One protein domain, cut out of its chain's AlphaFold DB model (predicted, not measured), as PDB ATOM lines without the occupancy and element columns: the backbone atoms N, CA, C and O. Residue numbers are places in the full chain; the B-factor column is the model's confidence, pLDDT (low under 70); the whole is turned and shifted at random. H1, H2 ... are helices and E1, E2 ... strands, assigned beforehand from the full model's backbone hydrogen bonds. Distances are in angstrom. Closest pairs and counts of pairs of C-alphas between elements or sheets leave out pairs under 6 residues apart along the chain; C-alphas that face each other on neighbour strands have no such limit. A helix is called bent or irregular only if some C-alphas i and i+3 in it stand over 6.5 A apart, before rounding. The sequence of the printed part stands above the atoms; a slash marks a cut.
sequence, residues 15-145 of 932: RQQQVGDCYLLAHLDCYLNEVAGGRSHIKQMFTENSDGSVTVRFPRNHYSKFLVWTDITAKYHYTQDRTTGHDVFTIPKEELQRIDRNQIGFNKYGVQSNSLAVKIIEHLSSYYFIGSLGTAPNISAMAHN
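What this domain is: This is residues 15 to 145 of the 932 residues of an uncharacterized protein of Legionella sp. PC997 (UniProt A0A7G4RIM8). One helix, H6, runs through the middle of the domain, slantwise over a small, strongly twisted sheet of four strands, with H7 packed across it on the side away from the sheet. H5 and H3 pack on H6 towards its two ends, H4 grazes the sheet, and H1 and H2 make a corner beyond, H2 leading straight into the edge strand E1. The printed part has 131 residues with seven named helices and four named strands, in the order H1 H2 E1 E2 H3 H4 E3 E4 H5 H6 H7; the sheet, in the order E1 E2 E4 E3, is antiparallel throughout. The class is mixed, helices and strands. The whole is compact, with a radius of gyration of the C-alphas of 14.2 A, and rounded, spanning 42 by 38 by 32 A.

Where its parts are: After residues 15 to 21, H1 covers residues 22 to 33, 15.9 A long, from C-alpha 22 at (192.763, 229.741, 203.129). H2 is residues 38 to 44, 10.0 A long. E1, residues 46 to 48, and E2, residues 54 to 59 and 16.6 A long, form a hairpin. H3, residues 62 to 66, and H4, residues 69 to 73, are short helices. E3, residues 77 to 81 and 12.8 A long, and E4, residues 86 to 91 and 15.6 A long, form a second hairpin. H5 is residues 93 to 101, 12.3 A long. H6, the longest helix, is residues 116 to 128, 19.6 A long, from C-alpha 116 at (183.203, 219.325, 213.300). H7, residues 139 to 145 and 10.2 A long, ends at C-alpha 145 at (195.448, 236.156, 210.704). No helix is bent or irregular, but H3, H6 and H7 only just: C-alphas 62 and 65, 123 and 126, and 141 and 144 are each 6.1 A apart.

How they stand to each other: H6 is the hub, touching three helices. It touches H7 with residues 122 to 127 alone, about perpendicular at 79 degrees, the closest C-alphas being those of His 123 and Ser 140, 5.3 A apart. It touches H5 at 80 degrees, about perpendicular, closest at the C-alphas of Ile 99 and Lys 119, 6.7 A. With residues 127 to 128 alone it touches H3, closest at the C-alphas of Phe 66 and Tyr 128, 5.3 A. H6 is on the sheet, and on a local plane fitted to only just enough C-alphas, 6, its height over the sheet is 9.2 A and it runs slantwise to E2 at 49 degrees. E1 and E3 are the edge strands. Across the neighbour strands E1 and E2, N 47 and O 55 are within hydrogen-bond range at 2.8 A; across E2 and E4, N 56 and O 89 are within it at 2.8 A; and across E4 and E3, N 79 and O 88 are within it at 2.9 A. E2, H3 H4 and E3 form a split strand-helix-strand unit, two strands running the same way with E4 between them, and its crossover is right-handed. H4 only grazes the sheet with residues 69 to 73. H2 only just is on the sheet, with 5 pairs of C-alphas within 10 A, and only grazes it with residues 42 to 44. H1 touches H2 with residues 31 to 33 alone, about perpendicular at 87 degrees, closest at the C-alphas of Tyr 31 and Gly 38, 4.4 A. H1 and H7 are apart. Every O i to N i+4 pair is within hydrogen-bond range in H1, H2, H4 and H5; the counts are 6 of 9 in H6, 0 of 1 in H3 and 1 of 3 in H7, with O i to N i+3 counts of 1 of 2 in H3 and 2 of 4 in H7.

The domain as a whole: The two C-alphas farthest apart are those of Thr 83 and Phe 106, 43.8 A. The printed part has no cut. The link from H5 to H6, residues 102 to 115, is long, and its C-alphas lie 11 to 22 A from the mean of all C-alphas. The mean pLDDT of the printed part is 88.6, and residues 103 to 108 are under 70.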
ATOM      1  N   ARG A  15     183.045 227.236 204.698       93.12
ATOM      2  CA  ARG A  15     182.897 228.678 204.503       93.12
ATOM      3  C   ARG A  15     183.760 229.417 205.515       93.12
ATOM      4  O   ARG A  15     183.427 229.463 206.702       93.12
ATOM      5  N   GLN A  16     184.861 229.996 205.050       89.12
ATOM      6  CA  GLN A  16     185.692 230.872 205.872       89.12
ATOM      7  C   GLN A  16     184.888 232.104 206.328       89.12
ATOM      8  O   GLN A  16     184.164 232.709 205.537       89.12
ATOM      9  N   GLN A  17     184.999 232.472 207.608       86.25
ATOM     10  CA  GLN A  17     184.392 233.696 208.149       86.25
ATOM     11  C   GLN A  17     185.441 234.824 208.214       86.25
ATOM     12  O   GLN A  17     186.279 234.948 207.327       86.25
ATOM     13  N   GLN A  18     185.406 235.675 209.248       79.88
ATOM     14  CA  GLN A  18     186.308 236.831 209.382       79.88
ATOM     15  C   GLN A  18     187.777 236.454 209.617       79.88
ATOM     16  O   GLN A  18     188.679 237.247 209.346       79.88
ATOM     17  N   VAL A  19     188.018 235.264 210.159       79.12
ATOM     18  CA  VAL A  19     189.350 234.710 210.413       79.12
ATOM     19  C   VAL A  19     189.399 233.300 209.840       79.12
ATOM     20  O   VAL A  19     188.364 232.632 209.765       79.12
ATOM     21  N   GLY A  20     190.585 232.870 209.428       76.31
ATOM     22  CA  GLY A  20     190.813 231.526 208.913       76.31
ATOM     23  C   GLY A  20     191.979 231.495 207.941       76.31
ATOM     24  O   GLY A  20     192.397 232.525 207.409       76.31
ATOM     25  N   ASP A  21     192.511 230.300 207.717       86.56
ATOM     26  CA  ASP A  21     193.639 230.100 206.819       86.56
ATOM     27  C   ASP A  21     193.176 229.441 205.522       86.56
ATOM     28  O   ASP A  21     192.826 228.260 205.489       86.56
ATOM     29  N   CYS A  22     193.183 230.219 204.439       89.38
ATOM     30  CA  CYS A  22     192.763 229.741 203.129       89.38
ATOM     31  C   CYS A  22     193.622 228.579 202.609       89.38
ATOM     32  O   CYS A  22     193.088 227.732 201.895       89.38
ATOM     33  N   TYR A  23     194.895 228.458 203.015       89.50
ATOM     34  CA  TYR A  23     195.707 227.285 202.686       89.50
ATOM     35  C   TYR A  23     195.143 226.049 203.373       89.50
ATOM     36  O   TYR A  23     194.859 225.059 202.698       89.50
ATOM     37  N   LEU A  24     194.943 226.105 204.694       92.88
ATOM     38  CA  LEU A  24     194.405 224.977 205.456       92.88
ATOM     39  C   LEU A  24     193.047 224.539 204.903       92.88
ATOM     40  O   LEU A  24     192.828 223.355 204.649       92.88
ATOM     41  N   LEU A  25     192.150 225.500 204.690       94.75
ATOM     42  CA  LEU A  25     190.787 225.227 204.253       94.75
ATOM     43  C   LEU A  25     190.730 224.671 202.826       94.75
ATOM     44  O   LEU A  25     189.980 223.726 202.593       94.75
ATOM     45  N   ALA A  26     191.548 225.172 201.893       94.12
ATOM     46  CA  ALA A  26     191.622 224.621 200.538       94.12
ATOM     47  C   ALA A  26     192.186 223.185 200.515       94.12
ATOM     48  O   ALA A  26     191.715 222.350 199.744       94.12
ATOM     49  N   HIS A  27     193.160 222.868 201.380       93.19
ATOM     50  CA  HIS A  27     193.676 221.499 201.499       93.19
ATOM     51  C   HIS A  27     192.628 220.558 202.097       93.19
ATOM     52  O   HIS A  27     192.432 219.461 201.578       93.19
ATOM     53  N   LEU A  28     191.937 220.980 203.163       94.69
ATOM     54  CA  LEU A  28     190.864 220.188 203.769       94.69
ATOM     55  C   LEU A  28     189.713 219.955 202.791       94.69
ATOM     56  O   LEU A  28     189.235 218.828 202.701       94.69
ATOM     57  N   ASP A  29     189.316 220.974 202.026       94.56
ATOM     58  CA  ASP A  29     188.331 220.829 200.952       94.56
ATOM     59  C   ASP A  29     188.773 219.761 199.942       94.56
ATOM     60  O   ASP A  29     188.019 218.847 199.617       94.56
ATOM     61  N   CYS A  30     190.036 219.809 199.515       91.19
ATOM     62  CA  CYS A  30     190.586 218.834 198.583       91.19
ATOM     63  C   CYS A  30     190.578 217.402 199.154       91.19
ATOM     64  O   CYS A  30     190.062 216.493 198.503       91.19
ATOM     65  N   TYR A  31     191.074 217.185 200.378       90.62
ATOM     66  CA  TYR A  31     191.107 215.850 200.994       90.62
ATOM     67  C   TYR A  31     189.723 215.282 201.302       90.62
ATOM     68  O   TYR A  31     189.514 214.078 201.169       90.62
ATOM     69  N   LEU A  32     188.787 216.121 201.744       92.50
ATOM     70  CA  LEU A  32     187.476 215.662 202.190       92.50
ATOM     71  C   LEU A  32     186.505 215.428 201.031       92.50
ATOM     72  O   LEU A  32     185.640 214.563 201.166       92.50
ATOM     73  N   ASN A  33     186.653 216.166 199.924       90.25
ATOM     74  CA  ASN A  33     185.678 216.163 198.833       90.25
ATOM     75  C   ASN A  33     186.193 215.605 197.492       90.25
ATOM     76  O   ASN A  33     185.364 215.205 196.682       90.25
ATOM     77  N   GLU A  34     187.506 215.557 197.234       83.25
ATOM     78  CA  GLU A  34     188.043 215.187 195.904       83.25
ATOM     79  C   GLU A  34     189.064 214.043 195.942       83.25
ATOM     80  O   GLU A  34     189.046 213.159 195.087       83.25
ATOM     81  N   VAL A  35     189.982 214.043 196.914       79.06
ATOM     82  CA  VAL A  35     191.062 213.046 196.964       79.06
ATOM     83  C   VAL A  35     190.484 211.673 197.318       79.06
ATOM     84  O   VAL A  35     189.951 211.471 198.413       79.06
ATOM     85  N   ALA A  36     190.657 210.690 196.431       77.38
ATOM     86  CA  ALA A  36     190.305 209.302 196.713       77.38
ATOM     87  C   ALA A  36     191.019 208.807 197.986       77.38
ATOM     88  O   ALA A  36     192.239 208.891 198.105       77.38
ATOM     89  N   GLY A  37     190.251 208.316 198.963       82.94
ATOM     90  CA  GLY A  37     190.774 207.898 200.270       82.94
ATOM     91  C   GLY A  37     191.104 209.041 201.241       82.94
ATOM     92  O   GLY A  37     191.333 208.771 202.419       82.94
ATOM     93  N   GLY A  38     191.052 210.309 200.814       88.25
ATOM     94  CA  GLY A  38     191.375 211.462 201.658       88.25
ATOM     95  C   GLY A  38     190.434 211.638 202.840       88.25
ATOM     96  O   GLY A  38     190.888 211.845 203.963       88.25
ATOM     97  N   ARG A  39     189.130 211.434 202.643       90.62
ATOM     98  CA  ARG A  39     188.168 211.452 203.752       90.62
ATOM     99  C   ARG A  39     188.467 210.376 204.794       90.62
ATOM    100  O   ARG A  39     188.407 210.660 205.987       90.62
ATOM    101  N   SER A  40     188.813 209.166 204.356       91.44
ATOM    102  CA  SER A  40     189.200 208.068 205.248       91.44
ATOM    103  C   SER A  40     190.486 208.390 206.007       91.44
ATOM    104  O   SER A  40     190.536 208.169 207.214       91.44
ATOM    105  N   HIS A  41     191.481 208.969 205.330       92.00
ATOM    106  CA  HIS A  41     192.730 209.435 205.940       92.00
ATOM    107  C   HIS A  41     192.469 210.456 207.054       92.00
ATOM    108  O   HIS A  41     192.890 210.254 208.189       92.00
ATOM    109  N   ILE A  42     191.683 211.503 206.776       94.69
ATOM    110  CA  ILE A  42     191.343 212.510 207.792       94.69
ATOM    111  C   ILE A  42     190.518 211.893 208.930       94.69
ATOM    112  O   ILE A  42     190.766 212.202 210.090       94.69
ATOM    113  N   LYS A  43     189.573 210.987 208.642       95.38
ATOM    114  CA  LYS A  43     188.786 210.285 209.673       95.38
ATOM    115  C   LYS A  43     189.651 209.504 210.661       95.38
ATOM    116  O   LYS A  43     189.369 209.549 211.854       95.38
ATOM    117  N   GLN A  44     190.703 208.834 210.191       94.94
ATOM    118  CA  GLN A  44     191.608 208.042 211.040       94.94
ATOM    119  C   GLN A  44     192.357 208.883 212.083       94.94
ATOM    120  O   GLN A  44     192.797 208.352 213.103       94.94
ATOM    121  N   MET A  45     192.460 210.197 211.872       96.12
ATOM    122  CA  MET A  45     193.064 211.109 212.841       96.12
ATOM    123  C   MET A  45     192.203 211.280 214.096       96.12
ATOM    124  O   MET A  45     192.716 211.739 215.113       96.12
ATOM    125  N   PHE A  46     190.915 210.923 214.054       98.00
ATOM    126  CA  PHE A  46     189.973 211.183 215.135       98.00
ATOM    127  C   PHE A  46     189.461 209.911 215.813       98.00
ATOM    128  O   PHE A  46     189.342 208.842 215.220       98.00
ATOM    129  N   THR A  47     189.095 210.041 217.084       97.38
ATOM    130  CA  THR A  47     188.365 209.026 217.846       97.38
ATOM    131  C   THR A  47     187.339 209.724 218.729       97.38
ATOM    132  O   THR A  47     187.707 210.580 219.532       97.38
ATOM    133  N   GLU A  48     186.061 209.380 218.575       96.19
ATOM    134  CA  GLU A  48     185.007 209.804 219.501       96.19
ATOM    135  C   GLU A  48     185.029 208.895 220.734       96.19
ATOM    136  O   GLU A  48     184.926 207.673 220.614       96.19
ATOM    137  N   ASN A  49     185.186 209.485 221.916       96.69
ATOM    138  CA  ASN A  49     185.237 208.752 223.176       96.69
ATOM    139  C   ASN A  49     183.839 208.646 223.803       96.69
ATOM    140  O   ASN A  49     182.950 209.461 223.548       96.69
ATOM    141  N   SER A  50     183.641 207.661 224.682       94.69
ATOM    142  CA  SER A  50     182.343 207.397 225.324       94.69
ATOM    143  C   SER A  50     181.836 208.535 226.219       94.69
ATOM    144  O   SER A  50     180.636 208.647 226.450       94.69
ATOM    145  N   ASP A  51     182.733 209.378 226.730       93.56
ATOM    146  CA  ASP A  51     182.401 210.569 227.523       93.56
ATOM    147  C   ASP A  51     181.985 211.777 226.654       93.56
ATOM    148  O   ASP A  51     181.584 212.825 227.167       93.56
ATOM    149  N   GLY A  52     182.030 211.629 225.327       93.19
ATOM    150  CA  GLY A  52     181.745 212.683 224.359       93.19
ATOM    151  C   GLY A  52     182.912 213.641 224.114       93.19
ATOM    152  O   GLY A  52     182.710 214.652 223.439       93.19
ATOM    153  N   SER A  53     184.103 213.356 224.652       97.12
ATOM    154  CA  SER A  53     185.347 213.992 224.214       97.12
ATOM    155  C   SER A  53     185.794 213.429 222.859       97.12
ATOM    156  O   SER A  53     185.361 212.358 222.428       97.12
ATOM    157  N   VAL A  54     186.676 214.155 222.173       98.31
ATOM    158  CA  VAL A  54     187.261 213.715 220.899       98.31
ATOM    159  C   VAL A  54     188.773 213.717 221.020       98.31
ATOM    160  O   VAL A  54     189.372 214.727 221.391       98.31
ATOM    161  N   THR A  55     189.395 212.594 220.674       98.06
ATOM    162  CA  THR A  55     190.847 212.482 220.556       98.06
ATOM    163  C   THR A  55     191.269 212.700 219.109       98.06
ATOM    164  O   THR A  55     190.726 212.071 218.206       98.06
ATOM    165  N   VAL A  56     192.254 213.567 218.895       98.12
ATOM    166  CA  VAL A  56     192.858 213.889 217.599       98.12
ATOM    167  C   VAL A  56     194.333 213.516 217.630       98.12
ATOM    168  O   VAL A  56     195.029 213.824 218.599       98.12
ATOM    169  N   ARG A  57     194.816 212.866 216.574       97.19
ATOM    170  CA  ARG A  57     196.209 212.443 216.417       97.19
ATOM    171  C   ARG A  57     196.807 213.107 215.185       97.19
ATOM    172  O   ARG A  57     196.388 212.816 214.068       97.19
ATOM    173  N   PHE A  58     197.791 213.974 215.396       96.31
ATOM    174  CA  PHE A  58     198.618 214.520 214.322       96.31
ATOM    175  C   PHE A  58     199.964 213.795 214.291       96.31
ATOM    176  O   PHE A  58     200.537 213.545 215.353       96.31
ATOM    177  N   PRO A  59     200.499 213.444 213.113       93.62
ATOM    178  CA  PRO A  59     201.840 212.891 213.021       93.62
ATOM    179  C   PRO A  59     202.852 213.930 213.490       93.62
ATOM    180  O   PRO A  59     202.822 215.099 213.093       93.62
ATOM    181  N   ARG A  60     203.762 213.496 214.357       93.06
ATOM    182  CA  ARG A  60     204.788 214.365 214.913       93.06
ATOM    183  C   ARG A  60     205.787 214.737 213.820       93.06
ATOM    184  O   ARG A  60     206.310 213.876 213.119       93.06
ATOM    185  N   ASN A  61     206.080 216.026 213.694       90.25
ATOM    186  CA  ASN A  61     206.955 216.567 212.655       90.25
ATOM    187  C   ASN A  61     207.822 217.712 213.219       90.25
ATOM    188  O   ASN A  61     207.823 217.976 214.423       90.25
ATOM    189  N   HIS A  62     208.603 218.400 212.380       89.25
ATOM    190  CA  HIS A  62     209.483 219.477 212.854       89.25
ATOM    191  C   HIS A  62     208.729 220.710 213.375       89.25
ATOM    192  O   HIS A  62     209.335 221.489 214.107       89.25
ATOM    193  N   TYR A  63     207.441 220.886 213.060       90.12
ATOM    194  CA  TYR A  63     206.591 221.931 213.644       90.12
ATOM    195  C   TYR A  63     206.113 221.582 215.056       90.12
ATOM    196  O   TYR A  63     205.787 222.486 215.820       90.12
ATOM    197  N   SER A  64     206.153 220.309 215.469       91.81
ATOM    198  CA  SER A  64     205.815 219.900 216.843       91.81
ATOM    199  C   SER A  64     206.707 220.565 217.901       91.81
ATOM    200  O   SER A  64     206.342 220.606 219.075       91.81
ATOM    201  N   LYS A  65     207.869 221.117 217.512       90.12
ATOM    202  CA  LYS A  65     208.746 221.911 218.392       90.12
ATOM    203  C   LYS A  65     208.109 223.223 218.868       90.12
ATOM    204  O   LYS A  65     208.575 223.786 219.852       90.12
ATOM    205  N   PHE A  66     207.085 223.712 218.166       90.69
ATOM    206  CA  PHE A  66     206.387 224.954 218.498       90.69
ATOM    207  C   PHE A  66     205.216 224.752 219.463       90.69
ATOM    208  O   PHE A  66     204.661 225.727 219.958       90.69
ATOM    209  N   LEU A  67     204.876 223.502 219.789       91.38
ATOM    210  CA  LEU A  67     203.834 223.200 220.762       91.38
ATOM    211  C   LEU A  67     204.243 223.690 222.158       91.38
ATOM    212  O   LEU A  67     205.105 223.109 222.820       91.38
ATOM    213  N   VAL A  68     203.585 224.753 222.624       89.25
ATOM    214  CA  VAL A  68     203.784 225.310 223.965       89.25
ATOM    215  C   VAL A  68     202.819 224.643 224.942       89.25
ATOM    216  O   VAL A  68     201.609 224.871 224.909       89.25
ATOM    217  N   TRP A  69     203.363 223.827 225.846       85.06
ATOM    218  CA  TRP A  69     202.581 223.015 226.786       85.06
ATOM    219  C   TRP A  69     201.563 223.826 227.607       85.06
ATOM    220  O   TRP A  69     200.429 223.385 227.788       85.06
ATOM    221  N   THR A  70     201.937 225.018 228.081       85.75
ATOM    222  CA  THR A  70     201.065 225.880 228.899       85.75
ATOM    223  C   THR A  70     199.859 226.412 228.130       85.75
ATOM    224  O   THR A  70     198.776 226.518 228.697       85.75
ATOM    225  N   ASP A  71     200.021 226.699 226.839       86.75
ATOM    226  CA  ASP A  71     198.945 227.231 225.995       86.75
ATOM    227  C   ASP A  71     197.938 226.129 225.653       86.75
ATOM    228  O   ASP A  71     196.729 226.356 225.622       86.75
ATOM    229  N   ILE A  72     198.443 224.912 225.439       89.12
ATOM    230  CA  ILE A  72     197.646 223.737 225.079       89.12
ATOM    231  C   ILE A  72     196.859 223.225 226.290       89.12
ATOM    232  O   ILE A  72     195.647 223.034 226.201       89.12
ATOM    233  N   THR A  73     197.529 223.036 227.433       87.00
ATOM    234  CA  THR A  73     196.916 222.440 228.638       87.00
ATOM    235  C   THR A  73     195.866 223.317 229.310       87.00
ATOM    236  O   THR A  73     195.076 222.818 230.107       87.00
ATOM    237  N   ALA A  74     195.785 224.595 228.937       84.31
ATOM    238  CA  ALA A  74     194.686 225.465 229.333       84.31
ATOM    239  C   ALA A  74     193.326 225.038 228.740       84.31
ATOM    240  O   ALA A  74     192.291 225.433 229.276       84.31
ATOM    241  N   LYS A  75     193.307 224.273 227.633       86.25
ATOM    242  CA  LYS A  75     192.074 223.914 226.897       86.25
ATOM    243  C   LYS A  75     191.961 222.436 226.520       86.25
ATOM    244  O   LYS A  75     190.851 221.934 226.365       86.25
ATOM    245  N   TYR A  76     193.085 221.745 226.360       92.94
ATOM    246  CA  TYR A  76     193.133 220.370 225.870       92.94
ATOM    247  C   TYR A  76     194.023 219.510 226.757       92.94
ATOM    248  O   TYR A  76     194.995 219.990 227.336       92.94
ATOM    249  N   HIS A  77     193.755 218.208 226.802       94.06
ATOM    250  CA  HIS A  77     194.752 217.265 227.291       94.06
ATOM    251  C   HIS A  77     195.690 216.894 226.139       94.06
ATOM    252  O   HIS A  77     195.217 216.502 225.074       94.06
ATOM    253  N   TYR A  78     197.003 217.018 226.333       94.69
ATOM    254  CA  TYR A  78     197.996 216.706 225.306       94.69
ATOM    255  C   TYR A  78     199.004 215.678 225.804       94.69
ATOM    256  O   TYR A  78     199.528 215.784 226.912       94.69
ATOM    257  N   THR A  79     199.292 214.692 224.961       93.69
ATOM    258  CA  THR A  79     200.317 213.674 225.202       93.69
ATOM    259  C   THR A  79     201.091 213.391 223.924       93.69
ATOM    260  O   THR A  79     200.600 213.609 222.819       93.69
ATOM    261  N   GLN A  80     202.312 212.887 224.080       93.19
ATOM    262  CA  GLN A  80     203.131 212.417 222.967       93.19
ATOM    263  C   GLN A  80     203.108 210.896 222.950       93.19
ATOM    264  O   GLN A  80     203.665 210.263 223.851       93.19
ATOM    265  N   ASP A  81     202.505 210.311 221.919       92.25
ATOM    266  CA  ASP A  81     202.604 208.878 221.682       92.25
ATOM    267  C   ASP A  81     203.898 208.591 220.919       92.25
ATOM    268  O   ASP A  81     203.983 208.723 219.697       92.25
ATOM    269  N   ARG A  82     204.938 208.212 221.663       89.44
ATOM    270  CA  ARG A  82     206.252 207.880 221.096       89.44
ATOM    271  C   ARG A  82     206.260 206.563 220.326       89.44
ATOM    272  O   ARG A  82     207.170 206.365 219.531       89.44
ATOM    273  N   THR A  83     205.288 205.682 220.562       88.25
ATOM    274  CA  THR A  83     205.213 204.374 219.898       88.25
ATOM    275  C   THR A  83     204.743 204.543 218.466       88.25
ATOM    276  O   THR A  83     205.326 203.975 217.549       88.25
ATOM    277  N   THR A  84     203.704 205.356 218.272       87.31
ATOM    278  CA  THR A  84     203.143 205.616 216.942       87.31
ATOM    279  C   THR A  84     203.706 206.882 216.296       87.31
ATOM    280  O   THR A  84     203.490 207.102 215.110       87.31
ATOM    281  N   GLY A  85     204.430 207.714 217.051       93.19
ATOM    282  CA  GLY A  85     205.005 208.965 216.558       93.19
ATOM    283  C   GLY A  85     203.974 210.081 216.379       93.19
ATOM    284  O   GLY A  85     204.114 210.882 215.458       93.19
ATOM    285  N   HIS A  86     202.955 210.154 217.242       96.25
ATOM    286  CA  HIS A  86     201.877 211.143 217.140       96.25
ATOM    287  C   HIS A  86     201.849 212.135 218.307       96.25
ATOM    288  O   HIS A  86     202.122 211.809 219.466       96.25
ATOM    289  N   ASP A  87     201.452 213.358 217.983       96.25
ATOM    290  CA  ASP A  87     200.940 214.353 218.911       96.25
ATOM    291  C   ASP A  87     199.445 214.087 219.139       96.25
ATOM    292  O   ASP A  87     198.651 214.113 218.197       96.25
ATOM    293  N   VAL A  88     199.061 213.805 220.385       96.81
ATOM    294  CA  VAL A  88     197.705 213.366 220.735       96.81
ATOM    295  C   VAL A  88     197.018 214.429 221.577       96.81
ATOM    296  O   VAL A  88     197.455 214.717 222.691       96.81
ATOM    297  N   PHE A  89     195.918 214.975 221.064       97.50
ATOM    298  CA  PHE A  89     195.073 215.953 221.742       97.50
ATOM    299  C   PHE A  89     193.747 215.302 222.112       97.50
ATOM    300  O   PHE A  89     193.091 214.735 221.250       97.50
ATOM    301  N   THR A  90     193.319 215.403 223.364       97.69
ATOM    302  CA  THR A  90     191.956 215.045 223.772       97.69
ATOM    303  C   THR A  90     191.208 216.315 224.139       97.69
ATOM    304  O   THR A  90     191.630 217.070 225.021       97.69
ATOM    305  N   ILE A  91     190.121 216.563 223.415       97.06
ATOM    306  CA  ILE A  91     189.312 217.775 223.502       97.06
ATOM    307  C   ILE A  91     188.063 217.456 224.328       97.06
ATOM    308  O   ILE A  91     187.245 216.644 223.882       97.06
ATOM    309  N   PRO A  92     187.893 218.078 225.508       96.25
ATOM    310  CA  PRO A  92     186.704 217.890 226.329       96.25
ATOM    311  C   PRO A  92     185.423 218.299 225.598       96.25
ATOM    312  O   PRO A  92     185.425 219.197 224.750       96.25
ATOM    313  N   LYS A  93     184.302 217.678 225.969       95.50
ATOM    314  CA  LYS A  93     182.988 217.924 225.362       95.50
ATOM    315  C   LYS A  93     182.574 219.397 225.426       95.50
ATOM    316  O   LYS A  93     181.987 219.917 224.478       95.50
ATOM    317  N   GLU A  94     182.887 220.082 226.521       93.38
ATOM    318  CA  GLU A  94     182.583 221.500 226.727       93.38
ATOM    319  C   GLU A  94     183.323 222.382 225.714       93.38
ATOM    320  O   GLU A  94     182.743 223.314 225.152       93.38
ATOM    321  N   GLU A  95     184.585 222.050 225.433       92.38
ATOM    322  CA  GLU A  95     185.418 222.775 224.476       92.38
ATOM    323  C   GLU A  95     184.985 222.492 223.031       92.38
ATOM    324  O   GLU A  95     184.909 223.418 222.222       92.38
ATOM    325  N   LEU A  96     184.573 221.257 222.717       94.12
ATOM    326  CA  LEU A  96     183.953 220.925 221.425       94.12
ATOM    327  C   LEU A  96     182.684 221.748 221.178       94.12
ATOM    328  O   LEU A  96     182.521 222.342 220.113       94.12
ATOM    329  N   GLN A  97     181.807 221.856 222.181       92.25
ATOM    330  CA  GLN A  97     180.605 222.690 222.091       92.25
ATOM    331  C   GLN A  97     180.929 224.179 221.935       92.25
ATOM    332  O   GLN A  97     180.110 224.923 221.395       92.25
ATOM    333  N   ARG A  98     182.071 224.643 222.456       88.94
ATOM    334  CA  ARG A  98     182.531 226.024 222.283       88.94
ATOM    335  C   ARG A  98     183.020 226.257 220.854       88.94
ATOM    336  O   ARG A  98     182.559 227.201 220.220       88.94
ATOM    337  N   ILE A  99     183.877 225.372 220.340       90.06
ATOM    338  CA  ILE A  99     184.355 225.389 218.948       90.06
ATOM    339  C   ILE A  99     183.164 225.384 217.976       90.06
ATOM    340  O   ILE A  99     183.120 226.191 217.051       90.06
ATOM    341  N   ASP A 100     182.154 224.547 218.232       89.69
ATOM    342  CA  ASP A 100     180.963 224.442 217.384       89.69
ATOM    343  C   ASP A 100     180.085 225.710 217.411       89.69
ATOM    344  O   ASP A 100     179.523 226.113 216.391       89.69
ATOM    345  N   ARG A 101     179.990 226.377 218.574       83.25
ATOM    346  CA  ARG A 101     179.168 227.586 218.779       83.25
ATOM    347  C   ARG A 101     179.818 228.888 218.306       83.25
ATOM    348  O   ARG A 101     179.080 229.839 218.059       83.25
ATOM    349  N   ASN A 102     181.141 228.939 218.124       70.38
ATOM    350  CA  ASN A 102     181.892 230.135 217.686       70.38
ATOM    351  C   ASN A 102     181.525 230.656 216.272       70.38
ATOM    352  O   ASN A 102     182.161 231.567 215.756       70.38
ATOM    353  N   GLN A 103     180.495 230.095 215.639       62.22
ATOM    354  CA  GLN A 103     180.087 230.366 214.257       62.22
ATOM    355  C   GLN A 103     178.743 231.099 214.157       62.22
ATOM    356  O   GLN A 103     178.290 231.415 213.057       62.22
ATOM    357  N   ILE A 104     178.078 231.349 215.291       52.09
ATOM    358  CA  ILE A 104     176.709 231.872 215.358       52.09
ATOM    359  C   ILE A 104     176.706 233.211 216.118       52.09
ATOM    360  O   ILE A 104     177.257 233.317 217.211       52.09
ATOM    361  N   GLY A 105     176.053 234.240 215.562       54.47
ATOM    362  CA  GLY A 105     175.863 235.550 216.210       54.47
ATOM    363  C   GLY A 105     176.920 236.609 215.857       54.47
ATOM    364  O   GLY A 105     177.434 236.636 214.741       54.47
ATOM    365  N   PHE A 106     177.209 237.519 216.798       48.59
ATOM    366  CA  PHE A 106     178.132 238.657 216.618       48.59
ATOM    367  C   PHE A 106     179.628 238.281 216.686       48.59
ATOM    368  O   PHE A 106     180.474 239.092 216.326       48.59
ATOM    369  N   ASN A 107     179.956 237.049 217.091       55.47
ATOM    370  CA  ASN A 107     181.324 236.538 217.229       55.47
ATOM    371  C   ASN A 107     181.637 235.526 216.114       55.47
ATOM    372  O   ASN A 107     181.730 234.335 216.385       55.47
ATOM    373  N   LYS A 108     181.749 235.971 214.855       67.25
ATOM    374  CA  LYS A 108     182.009 235.094 213.691       67.25
ATOM    375  C   LYS A 108     183.503 234.780 213.532       67.25
ATOM    376  O   LYS A 108     184.133 235.226 212.571       67.25
ATOM    377  N   TYR A 109     184.066 234.032 214.479       73.25
ATOM    378  CA  TYR A 109     185.471 233.628 214.444       73.25
ATOM    379  C   TYR A 109     185.603 232.161 214.003       73.25
ATOM    380  O   TYR A 109     185.028 231.277 214.632       73.25
ATOM    381  N   GLY A 110     186.389 231.906 212.954       80.00
ATOM    382  CA  GLY A 110     186.708 230.568 212.444       80.00
ATOM    383  C   GLY A 110     185.804 230.090 211.306       80.00
ATOM    384  O   GLY A 110     184.902 230.792 210.846       80.00
ATOM    385  N   VAL A 111     186.053 228.878 210.830       90.38
ATOM    386  CA  VAL A 111     185.400 228.265 209.667       90.38
ATOM    387  C   VAL A 111     183.982 227.788 209.962       90.38
ATOM    388  O   VAL A 111     183.773 227.005 210.877       90.38
ATOM    389  N   GLN A 112     182.992 228.140 209.141       91.69
ATOM    390  CA  GLN A 112     181.674 227.501 209.175       91.69
ATOM    391  C   GLN A 112     181.682 226.201 208.360       91.69
ATOM    392  O   GLN A 112     182.035 226.214 207.183       91.69
ATOM    393  N   SER A 113     181.277 225.080 208.969       94.06
ATOM    394  CA  SER A 113     181.259 223.772 208.297       94.06
ATOM    395  C   SER A 113     180.193 222.821 208.851       94.06
ATOM    396  O   SER A 113     179.834 222.900 210.029       94.06
ATOM    397  N   ASN A 114     179.712 221.898 208.010       95.56
ATOM    398  CA  ASN A 114     178.907 220.737 208.420       95.56
ATOM    399  C   ASN A 114     179.761 219.571 208.967       95.56
ATOM    400  O   ASN A 114     179.212 218.520 209.288       95.56
ATOM    401  N   SER A 115     181.078 219.758 209.096       96.56
ATOM    402  CA  SER A 115     182.025 218.811 209.685       96.56
ATOM    403  C   SER A 115     182.709 219.438 210.900       96.56
ATOM    404  O   SER A 115     183.413 220.445 210.776       96.56
ATOM    405  N   LEU A 116     182.520 218.860 212.089       96.19
ATOM    406  CA  LEU A 116     183.203 219.325 213.300       96.19
ATOM    407  C   LEU A 116     184.716 219.050 213.232       96.19
ATOM    408  O   LEU A 116     185.488 219.833 213.783       96.19
ATOM    409  N   ALA A 117     185.161 218.036 212.481       97.19
ATOM    410  CA  ALA A 117     186.581 217.769 212.252       97.19
ATOM    411  C   ALA A 117     187.314 218.964 211.615       97.19
ATOM    412  O   ALA A 117     188.406 219.314 212.058       97.19
ATOM    413  N   VAL A 118     186.699 219.645 210.639       96.31
ATOM    414  CA  VAL A 118     187.279 220.844 209.998       96.31
ATOM    415  C   VAL A 118     187.493 221.959 211.026       96.31
ATOM    416  O   VAL A 118     188.563 222.564 211.081       96.31
ATOM    417  N   LYS A 119     186.496 222.180 211.890       94.00
ATOM    418  CA  LYS A 119     186.535 223.190 212.960       94.00
ATOM    419  C   LYS A 119     187.631 222.870 213.979       94.00
ATOM    420  O   LYS A 119     188.389 223.745 214.382       94.00
ATOM    421  N   ILE A 120     187.741 221.602 214.376       95.50
ATOM    422  CA  ILE A 120     188.774 221.140 215.305       95.50
ATOM    423  C   ILE A 120     190.177 221.338 214.711       95.50
ATOM    424  O   ILE A 120     191.052 221.866 215.396       95.50
ATOM    425  N   ILE A 121     190.399 220.952 213.449       96.69
ATOM    426  CA  ILE A 121     191.716 221.074 212.802       96.69
ATOM    427  C   ILE A 121     192.133 222.540 212.693       96.69
ATOM    428  O   ILE A 121     193.276 222.858 213.016       96.69
ATOM    429  N   GLU A 122     191.225 223.442 212.309       93.56
ATOM    430  CA  GLU A 122     191.500 224.885 212.303       93.56
ATOM    431  C   GLU A 122     192.008 225.345 213.674       93.56
ATOM    432  O   GLU A 122     193.067 225.964 213.768       93.56
ATOM    433  N   HIS A 123     191.323 224.968 214.751       92.12
ATOM    434  CA  HIS A 123     191.705 225.350 216.107       92.12
ATOM    435  C   HIS A 123     193.019 224.724 216.592       92.12
ATOM    436  O   HIS A 123     193.763 225.382 217.316       92.12
ATOM    437  N   LEU A 124     193.308 223.467 216.253       94.31
ATOM    438  CA  LEU A 124     194.535 222.804 216.710       94.31
ATOM    439  C   LEU A 124     195.762 223.204 215.889       94.31
ATOM    440  O   LEU A 124     196.849 223.338 216.449       94.31
ATOM    441  N   SER A 125     195.597 223.455 214.590       94.19
ATOM    442  CA  SER A 125     196.700 223.833 213.700       94.19
ATOM    443  C   SER A 125     197.447 225.086 214.165       94.19
ATOM    444  O   SER A 125     198.664 225.160 214.015       94.19
ATOM    445  N   SER A 126     196.761 226.038 214.809       92.06
ATOM    446  CA  SER A 126     197.383 227.284 215.250       92.06
ATOM    447  C   SER A 126     198.463 227.073 216.307       92.06
ATOM    448  O   SER A 126     199.382 227.877 216.413       92.06
ATOM    449  N   TYR A 127     198.376 225.999 217.100       92.69
ATOM    450  CA  TYR A 127     199.371 225.696 218.136       92.69
ATOM    451  C   TYR A 127     200.709 225.230 217.551       92.69
ATOM    452  O   TYR A 127     201.702 225.178 218.270       92.69
ATOM    453  N   TYR A 128     200.744 224.915 216.254       92.50
ATOM    454  CA  TYR A 128     201.962 224.593 215.517       92.50
ATOM    455  C   TYR A 128     202.604 225.828 214.850       92.50
ATOM    456  O   TYR A 128     203.629 225.689 214.178       92.50
ATOM    457  N   PHE A 129     202.022 227.025 215.002       91.25
ATOM    458  CA  PHE A 129     202.603 228.274 214.498       91.25
ATOM    459  C   PHE A 129     203.820 228.715 215.310       91.25
ATOM    460  O   PHE A 129     204.011 228.311 216.454       91.25
ATOM    461  N   ILE A 130     204.655 229.575 214.719       87.19
ATOM    462  CA  ILE A 130     205.789 230.148 215.447       87.19
ATOM    463  C   ILE A 130     205.281 231.062 216.568       87.19
ATOM    464  O   ILE A 130     204.575 232.036 216.312       87.19
ATOM    465  N   GLY A 131     205.754 230.806 217.786       79.88
ATOM    466  CA  GLY A 131     205.492 231.641 218.957       79.88
ATOM    467  C   GLY A 131     204.361 231.113 219.837       79.88
ATOM    468  O   GLY A 131     203.602 230.230 219.455       79.88
ATOM    469  N   SER A 132     204.279 231.645 221.056       79.94
ATOM    470  CA  SER A 132     203.211 231.309 222.003       79.94
ATOM    471  C   SER A 132     201.921 232.039 221.627       79.94
ATOM    472  O   SER A 132     201.943 233.231 221.314       79.94
ATOM    473  N   LEU A 133     200.798 231.322 221.673       81.12
ATOM    474  CA  LEU A 133     199.469 231.879 221.422       81.12
ATOM    475  C   LEU A 133     198.879 232.538 222.676       81.12
ATOM    476  O   LEU A 133     198.010 233.402 222.568       81.12
ATOM    477  N   GLY A 134     199.316 232.121 223.865       79.62
ATOM    478  CA  GLY A 134     198.674 232.467 225.129       79.62
ATOM    479  C   GLY A 134     197.324 231.762 225.324       79.62
ATOM    480  O   GLY A 134     196.968 230.820 224.618       79.62
ATOM    481  N   THR A 135     196.546 232.214 226.313       76.00
ATOM    482  CA  THR A 135     195.394 231.455 226.845       76.00
ATOM    483  C   THR A 135     194.017 232.036 226.508       76.00
ATOM    484  O   THR A 135     192.996 231.469 226.902       76.00
ATOM    485  N   ALA A 136     193.937 233.138 225.751       77.25
ATOM    486  CA  ALA A 136     192.657 233.785 225.455       77.25
ATOM    487  C   ALA A 136     191.690 232.844 224.686       77.25
ATOM    488  O   ALA A 136     192.128 232.081 223.819       77.25
ATOM    489  N   PRO A 137     190.366 232.863 224.950       70.00
ATOM    490  CA  PRO A 137     189.439 231.820 224.482       70.00
ATOM    491  C   PRO A 137     189.429 231.582 222.961       70.00
ATOM    492  O   PRO A 137     189.473 230.431 222.522       70.00
ATOM    493  N   ASN A 138     189.461 232.644 222.153       77.31
ATOM    494  CA  ASN A 138     189.373 232.569 220.683       77.31
ATOM    495  C   ASN A 138     190.710 232.776 219.964       77.31
ATOM    496  O   ASN A 138     190.742 232.871 218.739       77.31
ATOM    497  N   ILE A 139     191.814 232.816 220.713       83.69
ATOM    498  CA  ILE A 139     193.121 233.154 220.153       83.69
ATOM    499  C   ILE A 139     193.581 232.163 219.084       83.69
ATOM    500  O   ILE A 139     194.187 232.578 218.107       83.69
ATOM    501  N   SER A 140     193.209 230.884 219.207       87.31
ATOM    502  CA  SER A 140     193.552 229.846 218.231       87.31
ATOM    503  C   SER A 140     192.936 230.107 216.854       87.31
ATOM    504  O   SER A 140     193.609 229.974 215.842       87.31
ATOM    505  N   ALA A 141     191.677 230.553 216.802       85.44
ATOM    506  CA  ALA A 141     191.031 230.916 215.539       85.44
ATOM    507  C   ALA A 141     191.587 232.241 214.983       85.44
ATOM    508  O   ALA A 141     191.806 232.376 213.783       85.44
ATOM    509  N   MET A 142     191.857 233.219 215.854       85.19
ATOM    510  CA  MET A 142     192.401 234.522 215.448       85.19
ATOM    511  C   MET A 142     193.851 234.447 214.952       85.19
ATOM    512  O   MET A 142     194.248 235.248 214.108       85.19
ATOM    513  N   ALA A 143     194.628 233.483 215.448       87.69
ATOM    514  CA  ALA A 143     196.037 233.313 215.109       87.69
ATOM    515  C   ALA A 143     196.282 233.034 213.620       87.69
ATOM    516  O   ALA A 143     197.364 233.311 213.108       87.69
ATOM    517  N   HIS A 144     195.267 232.557 212.898       87.44
ATOM    518  CA  HIS A 144     195.318 232.386 211.444       87.44
ATOM    519  C   HIS A 144     195.526 233.697 210.680       87.44
ATOM    520  O   HIS A 144     196.061 233.682 209.576       87.44
ATOM    521  N   ASN A 145     195.196 234.838 211.286       83.38
ATOM    522  CA  ASN A 145     195.448 236.156 210.704       83.38
ATOM    523  C   ASN A 145     196.797 236.752 211.143       83.38
ATOM    524  O   ASN A 145     197.121 237.874 210.759       83.38
TER     525      ASN A 145